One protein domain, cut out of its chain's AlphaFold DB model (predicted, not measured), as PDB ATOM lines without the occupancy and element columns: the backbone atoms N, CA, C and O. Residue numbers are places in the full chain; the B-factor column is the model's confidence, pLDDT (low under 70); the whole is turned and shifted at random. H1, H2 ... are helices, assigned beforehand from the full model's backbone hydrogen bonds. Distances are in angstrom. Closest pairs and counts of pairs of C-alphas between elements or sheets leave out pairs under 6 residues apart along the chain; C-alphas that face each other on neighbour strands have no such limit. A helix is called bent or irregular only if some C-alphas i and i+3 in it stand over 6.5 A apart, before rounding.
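AT A GLANCE: This is residues 2 to 77 of the 158 residues of an uncharacterized protein of Ktedonobacter racemifer DSM 44963 (UniProt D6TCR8). One long helix, H3, makes the long axis of the model, and two short helices stand at its first end, about crosswise to it and pointing away on opposite sides. H1 meets the beginning of H3 at a corner, while H2 packs a little farther along on H3, and the link after H2 folds back to where H3 begins; from residue 49 on, H3 sticks out as a bare arm. The printed part has 76 residues with three named helices in the order H1, H2, H3 and no named strand, and its class is all helix. The whole is extended, with a radius of gyration of the C-alphas of 20.3 A and spans of 64 by 32 by 16 A.

IN THESE COORDINATES: Find C-alpha 2 at (110.648, -17.496, -68.305); from there H1, residues 2 to 12, runs 15.3 A from first to last C-alpha. Go on through residues 13 to 17 and you reach H2, residues 18 to 27, which begins at C-alpha 18 at (84.021, -17.752, -60.656) and measures 14.1 A. After residues 28 to 36 look for C-alpha 37 at (90.306, -19.722, -73.205), where H3, residues 37 to 75, begins. It runs 56.8 A to C-alpha 75 at (73.401, 26.922, -45.456).

HOW THE PARTS SIT: Start at H3, the longest helix, with 39 residues. It touches H1 with residues 37 to 41 alone, and the closest C-alphas, those of Arg 12 and Gly 38, are 4.0 A apart. The lines of H1 and H3 are about perpendicular, at 84 degrees. Look next at residues 41 to 45, with which alone H3 touches H2; the closest C-alphas there are those of Gln 20 and Ile 44, 6.4 A apart. The lines of H2 and H3 are about perpendicular too, at 79 degrees. H1 and H2 are apart, though they follow each other in the chain. In the backbones of H1, H2 and H3 every O i to N i+4 pair is within hydrogen-bond range, and no helix is bent or irregular.

THE WHOLE: The two C-alphas farthest apart are those of Lys 2 and Phe 77, 66.2 A, and the outline is only just flat, at 64 by 32 by 16 A. Residues 2 to 7, which belong to H1, stand free, and so do residues 25 to 30, of which 25 to 27 belong to H2, and residues 49 to 77, of which 49 to 75 belong to H3. The printed part has no cut. The link from H1 to H2 is tight, with 5 residues, and the link from H2 to H3 is short, with 9. The mean pLDDT of the printed part is 76.9, and 17 residues are under 70: residues 2, 4, 8, 11 to 12, 28 to 35 and 74 to 77.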
ATOM      1  N   LYS A   2     111.266 -16.152 -68.452       69.56
ATOM      2  CA  LYS A   2     110.648 -17.496 -68.305       69.56
ATOM      3  C   LYS A   2     109.573 -17.650 -67.208       69.56
ATOM      4  O   LYS A   2     108.539 -18.241 -67.461       69.56
ATOM      5  N   LYS A   3     109.762 -17.070 -66.013       75.44
ATOM      6  CA  LYS A   3     108.783 -17.141 -64.899       75.44
ATOM      7  C   LYS A   3     107.442 -16.441 -65.174       75.44
ATOM      8  O   LYS A   3     106.441 -16.792 -64.552       75.44
ATOM      9  N   LEU A   4     107.438 -15.410 -66.023       67.44
ATOM     10  CA  LEU A   4     106.229 -14.658 -66.366       67.44
ATOM     11  C   LEU A   4     105.411 -15.438 -67.401       67.44
ATOM     12  O   LEU A   4     104.220 -15.640 -67.192       67.44
ATOM     13  N   GLU A   5     106.076 -15.951 -68.437       72.88
ATOM     14  CA  GLU A   5     105.472 -16.835 -69.443       72.88
ATOM     15  C   GLU A   5     104.880 -18.085 -68.795       72.88
ATOM     16  O   GLU A   5     103.717 -18.385 -69.013       72.88
ATOM     17  N   GLU A   6     105.601 -18.738 -67.879       77.50
ATOM     18  CA  GLU A   6     105.100 -19.930 -67.182       77.50
ATOM     19  C   GLU A   6     103.832 -19.666 -66.353       77.50
ATOM     20  O   GLU A   6     102.963 -20.532 -66.244       77.50
ATOM     21  N   ARG A   7     103.702 -18.472 -65.752       70.44
ATOM     22  CA  ARG A   7     102.478 -18.067 -65.034       70.44
ATOM     23  C   ARG A   7     101.329 -17.780 -65.988       70.44
ATOM     24  O   ARG A   7     100.196 -18.139 -65.669       70.44
ATOM     25  N   LEU A   8     101.613 -17.130 -67.113       67.69
ATOM     26  CA  LEU A   8     100.620 -16.837 -68.143       67.69
ATOM     27  C   LEU A   8     100.112 -18.141 -68.767       67.69
ATOM     28  O   LEU A   8      98.907 -18.357 -68.806       67.69
ATOM     29  N   GLU A   9     101.002 -19.072 -69.111       71.44
ATOM     30  CA  GLU A   9     100.666 -20.411 -69.613       71.44
ATOM     31  C   GLU A   9      99.744 -21.168 -68.644       71.44
ATOM     32  O   GLU A   9      98.755 -21.787 -69.041       71.44
ATOM     33  N   ARG A  10     100.048 -21.087 -67.342       72.31
ATOM     34  CA  ARG A  10      99.276 -21.745 -66.280       72.31
ATOM     35  C   ARG A  10      97.897 -21.112 -66.085       72.31
ATOM     36  O   ARG A  10      96.962 -21.824 -65.743       72.31
ATOM     37  N   ARG A  11      97.758 -19.804 -66.325       67.12
ATOM     38  CA  ARG A  11      96.461 -19.107 -66.354       67.12
ATOM     39  C   ARG A  11      95.652 -19.465 -67.601       67.12
ATOM     40  O   ARG A  11      94.473 -19.758 -67.468       67.12
ATOM     41  N   ARG A  12      96.289 -19.537 -68.775       68.94
ATOM     42  CA  ARG A  12      95.639 -19.913 -70.045       68.94
ATOM     43  C   ARG A  12      95.119 -21.352 -70.047       68.94
ATOM     44  O   ARG A  12      94.082 -21.622 -70.641       68.94
ATOM     45  N   LYS A  13      95.830 -22.270 -69.381       72.12
ATOM     46  CA  LYS A  13      95.417 -23.675 -69.198       72.12
ATOM     47  C   LYS A  13      94.586 -23.913 -67.933       72.12
ATOM     48  O   LYS A  13      94.093 -25.019 -67.729       72.12
ATOM     49  N   GLY A  14      94.485 -22.912 -67.063       72.06
ATOM     50  CA  GLY A  14      93.754 -23.004 -65.806       72.06
ATOM     51  C   GLY A  14      92.241 -22.913 -66.021       72.06
ATOM     52  O   GLY A  14      91.794 -22.311 -67.000       72.06
ATOM     53  N   PRO A  15      91.437 -23.492 -65.114       75.31
ATOM     54  CA  PRO A  15      89.990 -23.359 -65.181       75.31
ATOM     55  C   PRO A  15      89.558 -21.890 -65.002       75.31
ATOM     56  O   PRO A  15      90.245 -21.128 -64.311       75.31
ATOM     57  N   PRO A  16      88.405 -21.494 -65.573       75.75
ATOM     58  CA  PRO A  16      87.827 -20.173 -65.368       75.75
ATOM     59  C   PRO A  16      87.636 -19.841 -63.890       75.75
ATOM     60  O   PRO A  16      87.174 -20.673 -63.107       75.75
ATOM     61  N   THR A  17      87.910 -18.596 -63.507       80.06
ATOM     62  CA  THR A  17      87.529 -18.122 -62.171       80.06
ATOM     63  C   THR A  17      86.018 -17.888 -62.086       80.06
ATOM     64  O   THR A  17      85.355 -17.589 -63.080       80.06
ATOM     65  N   ALA A  18      85.454 -17.967 -60.877       80.06
ATOM     66  CA  ALA A  18      84.021 -17.752 -60.656       80.06
ATOM     67  C   ALA A  18      83.533 -16.375 -61.151       80.06
ATOM     68  O   ALA A  18      82.428 -16.262 -61.678       80.06
ATOM     69  N   GLN A  19      84.366 -15.334 -61.033       78.62
ATOM     70  CA  GLN A  19      84.048 -13.999 -61.545       78.62
ATOM     71  C   GLN A  19      83.981 -13.970 -63.075       78.62
ATOM     72  O   GLN A  19      83.055 -13.379 -63.625       78.62
ATOM     73  N   GLN A  20      84.913 -14.642 -63.754       77.31
ATOM     74  CA  GLN A  20      84.914 -14.745 -65.214       77.31
ATOM     75  C   GLN A  20      83.703 -15.538 -65.720       77.31
ATOM     76  O   GLN A  20      83.051 -15.116 -66.670       77.31
ATOM     77  N   LEU A  21      83.345 -16.640 -65.050       78.00
ATOM     78  CA  LEU A  21      82.131 -17.403 -65.366       78.00
ATOM     79  C   LEU A  21      80.878 -16.547 -65.204       78.00
ATOM     80  O   LEU A  21      80.046 -16.477 -66.104       78.00
ATOM     81  N   MET A  22      80.752 -15.859 -64.071       79.94
ATOM     82  CA  MET A  22      79.599 -15.006 -63.805       79.94
ATOM     83  C   MET A  22      79.498 -13.855 -64.813       79.94
ATOM     84  O   MET A  22      78.398 -13.524 -65.248       79.94
ATOM     85  N   PHE A  23      80.630 -13.282 -65.229       80.31
ATOM     86  CA  PHE A  23      80.680 -12.274 -66.284       80.31
ATOM     87  C   PHE A  23      80.171 -12.825 -67.622       80.31
ATOM     88  O   PHE A  23      79.308 -12.209 -68.240       80.31
ATOM     89  N   LEU A  24      80.620 -14.018 -68.022       76.75
ATOM     90  CA  LEU A  24      80.160 -14.682 -69.247       76.75
ATOM     91  C   LEU A  24      78.651 -14.961 -69.232       76.75
ATOM     92  O   LEU A  24      77.966 -14.678 -70.214       76.75
ATOM     93  N   PHE A  25      78.116 -15.457 -68.111       76.69
ATOM     94  CA  PHE A  25      76.676 -15.692 -67.966       76.69
ATOM     95  C   PHE A  25      75.863 -14.396 -67.994       76.69
ATOM     96  O   PHE A  25      74.765 -14.369 -68.551       76.69
ATOM     97  N   ARG A  26      76.384 -13.320 -67.396       77.88
ATOM     98  CA  ARG A  26      75.663 -12.050 -67.277       77.88
ATOM     99  C   ARG A  26      75.661 -11.248 -68.572       77.88
ATOM    100  O   ARG A  26      74.620 -10.727 -68.956       77.88
ATOM    101  N   GLU A  27      76.808 -11.164 -69.234       75.56
ATOM    102  CA  GLU A  27      76.989 -10.370 -70.455       75.56
ATOM    103  C   GLU A  27      76.599 -11.146 -71.726       75.56
ATOM    104  O   GLU A  27      76.623 -10.583 -72.817       75.56
ATOM    105  N   LYS A  28      76.209 -12.430 -71.601       69.00
ATOM    106  CA  LYS A  28      75.797 -13.314 -72.709       69.00
ATOM    107  C   LYS A  28      76.752 -13.248 -73.903       69.00
ATOM    108  O   LYS A  28      76.316 -13.231 -75.053       69.00
ATOM    109  N   ILE A  29      78.054 -13.177 -73.635       66.81
ATOM    110  CA  ILE A  29      79.050 -13.021 -74.693       66.81
ATOM    111  C   ILE A  29      79.049 -14.312 -75.515       66.81
ATOM    112  O   ILE A  29      79.329 -15.375 -74.952       66.81
ATOM    113  N   PRO A  30      78.734 -14.262 -76.821       63.78
ATOM    114  CA  PRO A  30      78.869 -15.430 -77.670       63.78
ATOM    115  C   PRO A  30      80.357 -15.764 -77.753       63.78
ATOM    116  O   PRO A  30      81.128 -15.014 -78.346       63.78
ATOM    117  N   ILE A  31      80.770 -16.857 -77.110       62.25
ATOM    118  CA  ILE A  31      82.153 -17.331 -77.162       62.25
ATOM    119  C   ILE A  31      82.334 -18.009 -78.525       62.25
ATOM    120  O   ILE A  31      81.698 -19.040 -78.770       62.25
ATOM    121  N   PRO A  32      83.157 -17.457 -79.433       66.69
ATOM    122  CA  PRO A  32      83.452 -18.122 -80.690       66.69
ATOM    123  C   PRO A  32      84.120 -19.463 -80.391       66.69
ATOM    124  O   PRO A  32      85.044 -19.521 -79.581       66.69
ATOM    125  N   LEU A  33      83.712 -20.530 -81.080       63.12
ATOM    126  CA  LEU A  33      84.321 -21.861 -80.925       63.12
ATOM    127  C   LEU A  33      85.830 -21.874 -81.237       63.12
ATOM    128  O   LEU A  33      86.535 -22.803 -80.860       63.12
ATOM    129  N   THR A  34      86.321 -20.845 -81.929       67.12
ATOM    130  CA  THR A  34      87.721 -20.660 -82.317       67.12
ATOM    131  C   THR A  34      88.550 -19.882 -81.296       67.12
ATOM    132  O   THR A  34      89.764 -19.789 -81.457       67.12
ATOM    133  N   LEU A  35      87.927 -19.276 -80.280       68.50
ATOM    134  CA  LEU A  35      88.630 -18.449 -79.304       68.50
ATOM    135  C   LEU A  35      89.266 -19.342 -78.236       68.50
ATOM    136  O   LEU A  35      88.580 -20.148 -77.604       68.50
ATOM    137  N   THR A  36      90.573 -19.200 -78.009       72.69
ATOM    138  CA  THR A  36      91.218 -19.933 -76.917       72.69
ATOM    139  C   THR A  36      90.800 -19.334 -75.576       72.69
ATOM    140  O   THR A  36      90.614 -18.122 -75.443       72.69
ATOM    141  N   TRP A  37      90.657 -20.181 -74.552       73.19
ATOM    142  CA  TRP A  37      90.306 -19.722 -73.205       73.19
ATOM    143  C   TRP A  37      91.299 -18.681 -72.663       73.19
ATOM    144  O   TRP A  37      90.908 -17.772 -71.937       73.19
ATOM    145  N   GLY A  38      92.570 -18.777 -73.062       73.00
ATOM    146  CA  GLY A  38      93.600 -17.812 -72.699       73.00
ATOM    147  C   GLY A  38      93.281 -16.393 -73.161       73.00
ATOM    148  O   GLY A  38      93.273 -15.477 -72.344       73.00
ATOM    149  N   ASP A  39      92.951 -16.234 -74.441       74.12
ATOM    150  CA  ASP A  39      92.633 -14.925 -75.018       74.12
ATOM    151  C   ASP A  39      91.308 -14.379 -74.459       74.12
ATOM    152  O   ASP A  39      91.184 -13.191 -74.163       74.12
ATOM    153  N   ALA A  40      90.327 -15.262 -74.236       76.12
ATOM    154  CA  ALA A  40      89.060 -14.905 -73.600       76.12
ATOM    155  C   ALA A  40      89.261 -14.404 -72.161       76.12
ATOM    156  O   ALA A  40      88.679 -13.396 -71.761       76.12
ATOM    157  N   SER A  41      90.096 -15.101 -71.387       80.50
ATOM    158  CA  SER A  41      90.400 -14.775 -69.994       80.50
ATOM    159  C   SER A  41      91.019 -13.384 -69.866       80.50
ATOM    160  O   SER A  41      90.622 -12.629 -68.981       80.50
ATOM    161  N   ASP A  42      91.963 -13.034 -70.742       79.44
ATOM    162  CA  ASP A  42      92.636 -11.732 -70.702       79.44
ATOM    163  C   ASP A  42      91.649 -10.583 -70.993       79.44
ATOM    164  O   ASP A  42      91.600  -9.601 -70.248       79.44
ATOM    165  N   ILE A  43      90.777 -10.748 -71.994       80.19
ATOM    166  CA  ILE A  43      89.732  -9.765 -72.333       80.19
ATOM    167  C   ILE A  43      88.737  -9.588 -71.177       80.19
ATOM    168  O   ILE A  43      88.330  -8.468 -70.856       80.19
ATOM    169  N   ILE A  44      88.326 -10.687 -70.537       82.00
ATOM    170  CA  ILE A  44      87.395 -10.637 -69.403       82.00
ATOM    171  C   ILE A  44      88.049  -9.939 -68.206       82.00
ATOM    172  O   ILE A  44      87.410  -9.096 -67.575       82.00
ATOM    173  N   ASP A  45      89.317 -10.236 -67.911       82.88
ATOM    174  CA  ASP A  45      90.053  -9.608 -66.810       82.88
ATOM    175  C   ASP A  45      90.174  -8.086 -67.011       82.88
ATOM    176  O   ASP A  45      89.983  -7.323 -66.059       82.88
ATOM    177  N   GLU A  46      90.441  -7.615 -68.233       83.75
ATOM    178  CA  GLU A  46      90.450  -6.179 -68.549       83.75
ATOM    179  C   GLU A  46      89.077  -5.530 -68.350       83.75
ATOM    180  O   GLU A  46      88.966  -4.477 -67.714       83.75
ATOM    181  N   ARG A  47      88.008  -6.176 -68.824       83.06
ATOM    182  CA  ARG A  47      86.639  -5.672 -68.653       83.06
ATOM    183  C   ARG A  47      86.224  -5.615 -67.187       83.06
ATOM    184  O   ARG A  47      85.619  -4.630 -66.766       83.06
ATOM    185  N   LEU A  48      86.575  -6.626 -66.397       85.19
ATOM    186  CA  LEU A  48      86.298  -6.652 -64.961       85.19
ATOM    187  C   LEU A  48      87.034  -5.531 -64.218       85.19
ATOM    188  O   LEU A  48      86.434  -4.891 -63.352       85.19
ATOM    189  N   LYS A  49      88.293  -5.243 -64.579       87.31
ATOM    190  CA  LYS A  49      89.036  -4.098 -64.026       87.31
ATOM    191  C   LYS A  49      88.353  -2.775 -64.352       87.31
ATOM    192  O   LYS A  49      88.166  -1.963 -63.450       87.31
ATOM    193  N   GLN A  50      87.923  -2.583 -65.600       84.62
ATOM    194  CA  GLN A  50      87.222  -1.360 -65.995       84.62
ATOM    195  C   GLN A  50      85.918  -1.176 -65.210       84.62
ATOM    196  O   GLN A  50      85.652  -0.098 -64.691       84.62
ATOM    197  N   ILE A  51      85.135  -2.245 -65.041       85.56
ATOM    198  CA  ILE A  51      83.890  -2.206 -64.260       85.56
ATOM    199  C   ILE A  51      84.159  -1.855 -62.793       85.56
ATOM    200  O   ILE A  51      83.367  -1.133 -62.183       85.56
ATOM    201  N   ALA A  52      85.247  -2.364 -62.212       85.94
ATOM    202  CA  ALA A  52      85.624  -2.038 -60.841       85.94
ATOM    203  C   ALA A  52      85.949  -0.543 -60.693       85.94
ATOM    204  O   ALA A  52      85.401   0.102 -59.799       85.94
ATOM    205  N   ILE A  53      86.746   0.010 -61.615       89.12
ATOM    206  CA  ILE A  53      87.096   1.438 -61.657       89.12
ATOM    207  C   ILE A  53      85.835   2.300 -61.819       89.12
ATOM    208  O   ILE A  53      85.603   3.224 -61.040       89.12
ATOM    209  N   ASP A  54      84.969   1.966 -62.776       84.62
ATOM    210  CA  ASP A  54      83.736   2.716 -63.033       84.62
ATOM    211  C   ASP A  54      82.783   2.688 -61.827       84.62
ATOM    212  O   ASP A  54      82.078   3.661 -61.542       84.62
ATOM    213  N   LYS A  55      82.735   1.565 -61.101       87.50
ATOM    214  CA  LYS A  55      81.911   1.426 -59.894       87.50
ATOM    215  C   LYS A  55      82.424   2.318 -58.767       87.50
ATOM    216  O   LYS A  55      81.606   2.953 -58.102       87.50
ATOM    217  N   GLU A  56      83.737   2.380 -58.578       88.75
ATOM    218  CA  GLU A  56      84.370   3.241 -57.579       88.75
ATOM    219  C   GLU A  56      84.142   4.724 -57.907       88.75
ATOM    220  O   GLU A  56      83.652   5.471 -57.060       88.75
ATOM    221  N   ALA A  57      84.331   5.125 -59.167       87.31
ATOM    222  CA  ALA A  57      84.039   6.485 -59.624       87.31
ATOM    223  C   ALA A  57      82.564   6.875 -59.397       87.31
ATOM    224  O   ALA A  57      82.256   7.970 -58.922       87.31
ATOM    225  N   ARG A  58      81.622   5.959 -59.670       84.75
ATOM    226  CA  ARG A  58      80.189   6.179 -59.397       84.75
ATOM    227  C   ARG A  58      79.879   6.296 -57.905       84.75
ATOM    228  O   ARG A  58      78.957   7.027 -57.544       84.75
ATOM    229  N   GLN A  59      80.588   5.568 -57.044       88.38
ATOM    230  CA  GLN A  59      80.427   5.685 -55.594       88.38
ATOM    231  C   GLN A  59      80.934   7.037 -55.095       88.38
ATOM    232  O   GLN A  59      80.184   7.734 -54.415       88.38
ATOM    233  N   GLN A  60      82.124   7.456 -55.526       87.56
ATOM    234  CA  GLN A  60      82.689   8.761 -55.178       87.56
ATOM    235  C   GLN A  60      81.773   9.914 -55.616       87.56
ATOM    236  O   GLN A  60      81.447  10.786 -54.813       87.56
ATOM    237  N   ALA A  61      81.248   9.869 -56.846       86.50
ATOM    238  CA  ALA A  61      80.311  10.882 -57.336       86.50
ATOM    239  C   ALA A  61      79.010  10.946 -56.508       86.50
ATOM    240  O   ALA A  61      78.460  12.025 -56.275       86.50
ATOM    241  N   ARG A  62      78.505   9.797 -56.036       88.44
ATOM    242  CA  ARG A  62      77.317   9.745 -55.164       88.44
ATOM    243  C   ARG A  62      77.593  10.329 -53.782       88.44
ATOM    244  O   ARG A  62      76.733  11.028 -53.247       88.44
ATOM    245  N   GLU A  63      78.758  10.049 -53.209       89.38
ATOM    246  CA  GLU A  63      79.161  10.595 -51.912       89.38
ATOM    247  C   GLU A  63      79.378  12.107 -51.977       89.38
ATOM    248  O   GLU A  63      78.880  12.831 -51.115       89.38
ATOM    249  N   GLU A  64      80.019  12.606 -53.036       87.50
ATOM    250  CA  GLU A  64      80.215  14.043 -53.238       87.50
ATOM    251  C   GLU A  64      78.874  14.778 -53.395       87.50
ATOM    252  O   GLU A  64      78.659  15.832 -52.792       87.50
ATOM    253  N   LEU A  65      77.925  14.195 -54.139       87.44
ATOM    254  CA  LEU A  65      76.577  14.748 -54.262       87.44
ATOM    255  C   LEU A  65      75.846  14.772 -52.914       87.44
ATOM    256  O   LEU A  65      75.145  15.742 -52.613       87.44
ATOM    257  N   ARG A  66      76.000  13.726 -52.090       87.00
ATOM    258  CA  ARG A  66      75.412  13.688 -50.744       87.00
ATOM    259  C   ARG A  66      76.003  14.788 -49.864       87.00
ATOM    260  O   ARG A  66      75.240  15.519 -49.238       87.00
ATOM    261  N   ARG A  67      77.326  14.967 -49.898       87.81
ATOM    262  CA  ARG A  67      78.019  16.014 -49.140       87.81
ATOM    263  C   ARG A  67      77.561  17.413 -49.552       87.81
ATOM    264  O   ARG A  67      77.196  18.207 -48.694       87.81
ATOM    265  N   LYS A  68      77.472  17.690 -50.858       83.06
ATOM    266  CA  LYS A  68      76.955  18.973 -51.372       83.06
ATOM    267  C   LYS A  68      75.513  19.236 -50.936       83.06
ATOM    268  O   LYS A  68      75.180  20.363 -50.585       83.06
ATOM    269  N   LYS A  69      74.653  18.210 -50.922       80.81
ATOM    270  CA  LYS A  69      73.274  18.342 -50.418       80.81
ATOM    271  C   LYS A  69      73.227  18.647 -48.920       80.81
ATOM    272  O   LYS A  69      72.378  19.427 -48.500       80.81
ATOM    273  N   GLU A  70      74.103  18.048 -48.120       80.12
ATOM    274  CA  GLU A  70      74.200  18.324 -46.680       80.12
ATOM    275  C   GLU A  70      74.732  19.739 -46.405       80.12
ATOM    276  O   GLU A  70      74.131  20.461 -45.611       80.12
ATOM    277  N   GLU A  71      75.768  20.183 -47.126       78.19
ATOM    278  CA  GLU A  71      76.284  21.560 -47.053       78.19
ATOM    279  C   GLU A  71      75.203  22.590 -47.437       78.19
ATOM    280  O   GLU A  71      75.053  23.620 -46.777       78.19
ATOM    281  N   LEU A  72      74.400  22.306 -48.470       71.56
ATOM    282  CA  LEU A  72      73.312  23.191 -48.895       71.56
ATOM    283  C   LEU A  72      72.176  23.249 -47.864       71.56
ATOM    284  O   LEU A  72      71.644  24.324 -47.610       71.56
ATOM    285  N   LYS A  73      71.840  22.122 -47.220       70.44
ATOM    286  CA  LYS A  73      70.877  22.093 -46.108       70.44
ATOM    287  C   LYS A  73      71.362  22.883 -44.897       70.44
ATOM    288  O   LYS A  73      70.553  23.549 -44.265       70.44
ATOM    289  N   GLN A  74      72.656  22.824 -44.584       66.31
ATOM    290  CA  GLN A  74      73.234  23.605 -43.489       66.31
ATOM    291  C   GLN A  74      73.216  25.106 -43.792       66.31
ATOM    292  O   GLN A  74      72.882  25.891 -42.915       66.31
ATOM    293  N   ARG A  75      73.496  25.511 -45.038       61.53
ATOM    294  CA  ARG A  75      73.401  26.922 -45.456       61.53
ATOM    295  C   ARG A  75      71.966  27.440 -45.552       61.53
ATOM    296  O   ARG A  75      71.737  28.617 -45.327       61.53
ATOM    297  N   ALA A  76      71.006  26.581 -45.888       56.38
ATOM    298  CA  ALA A  76      69.596  26.952 -45.988       56.38
ATOM    299  C   ALA A  76      68.882  27.057 -44.625       56.38
ATOM    300  O   ALA A  76      67.700  27.392 -44.592       56.38
ATOM    301  N   PHE A  77      69.566  26.753 -43.513       49.53
ATOM    302  CA  PHE A  77      68.993  26.823 -42.165       49.53
ATOM    303  C   PHE A  77      69.188  28.185 -41.476       49.53
ATOM    304  O   PHE A  77      68.738  28.353 -40.348       49.53
TER     305      PHE A  77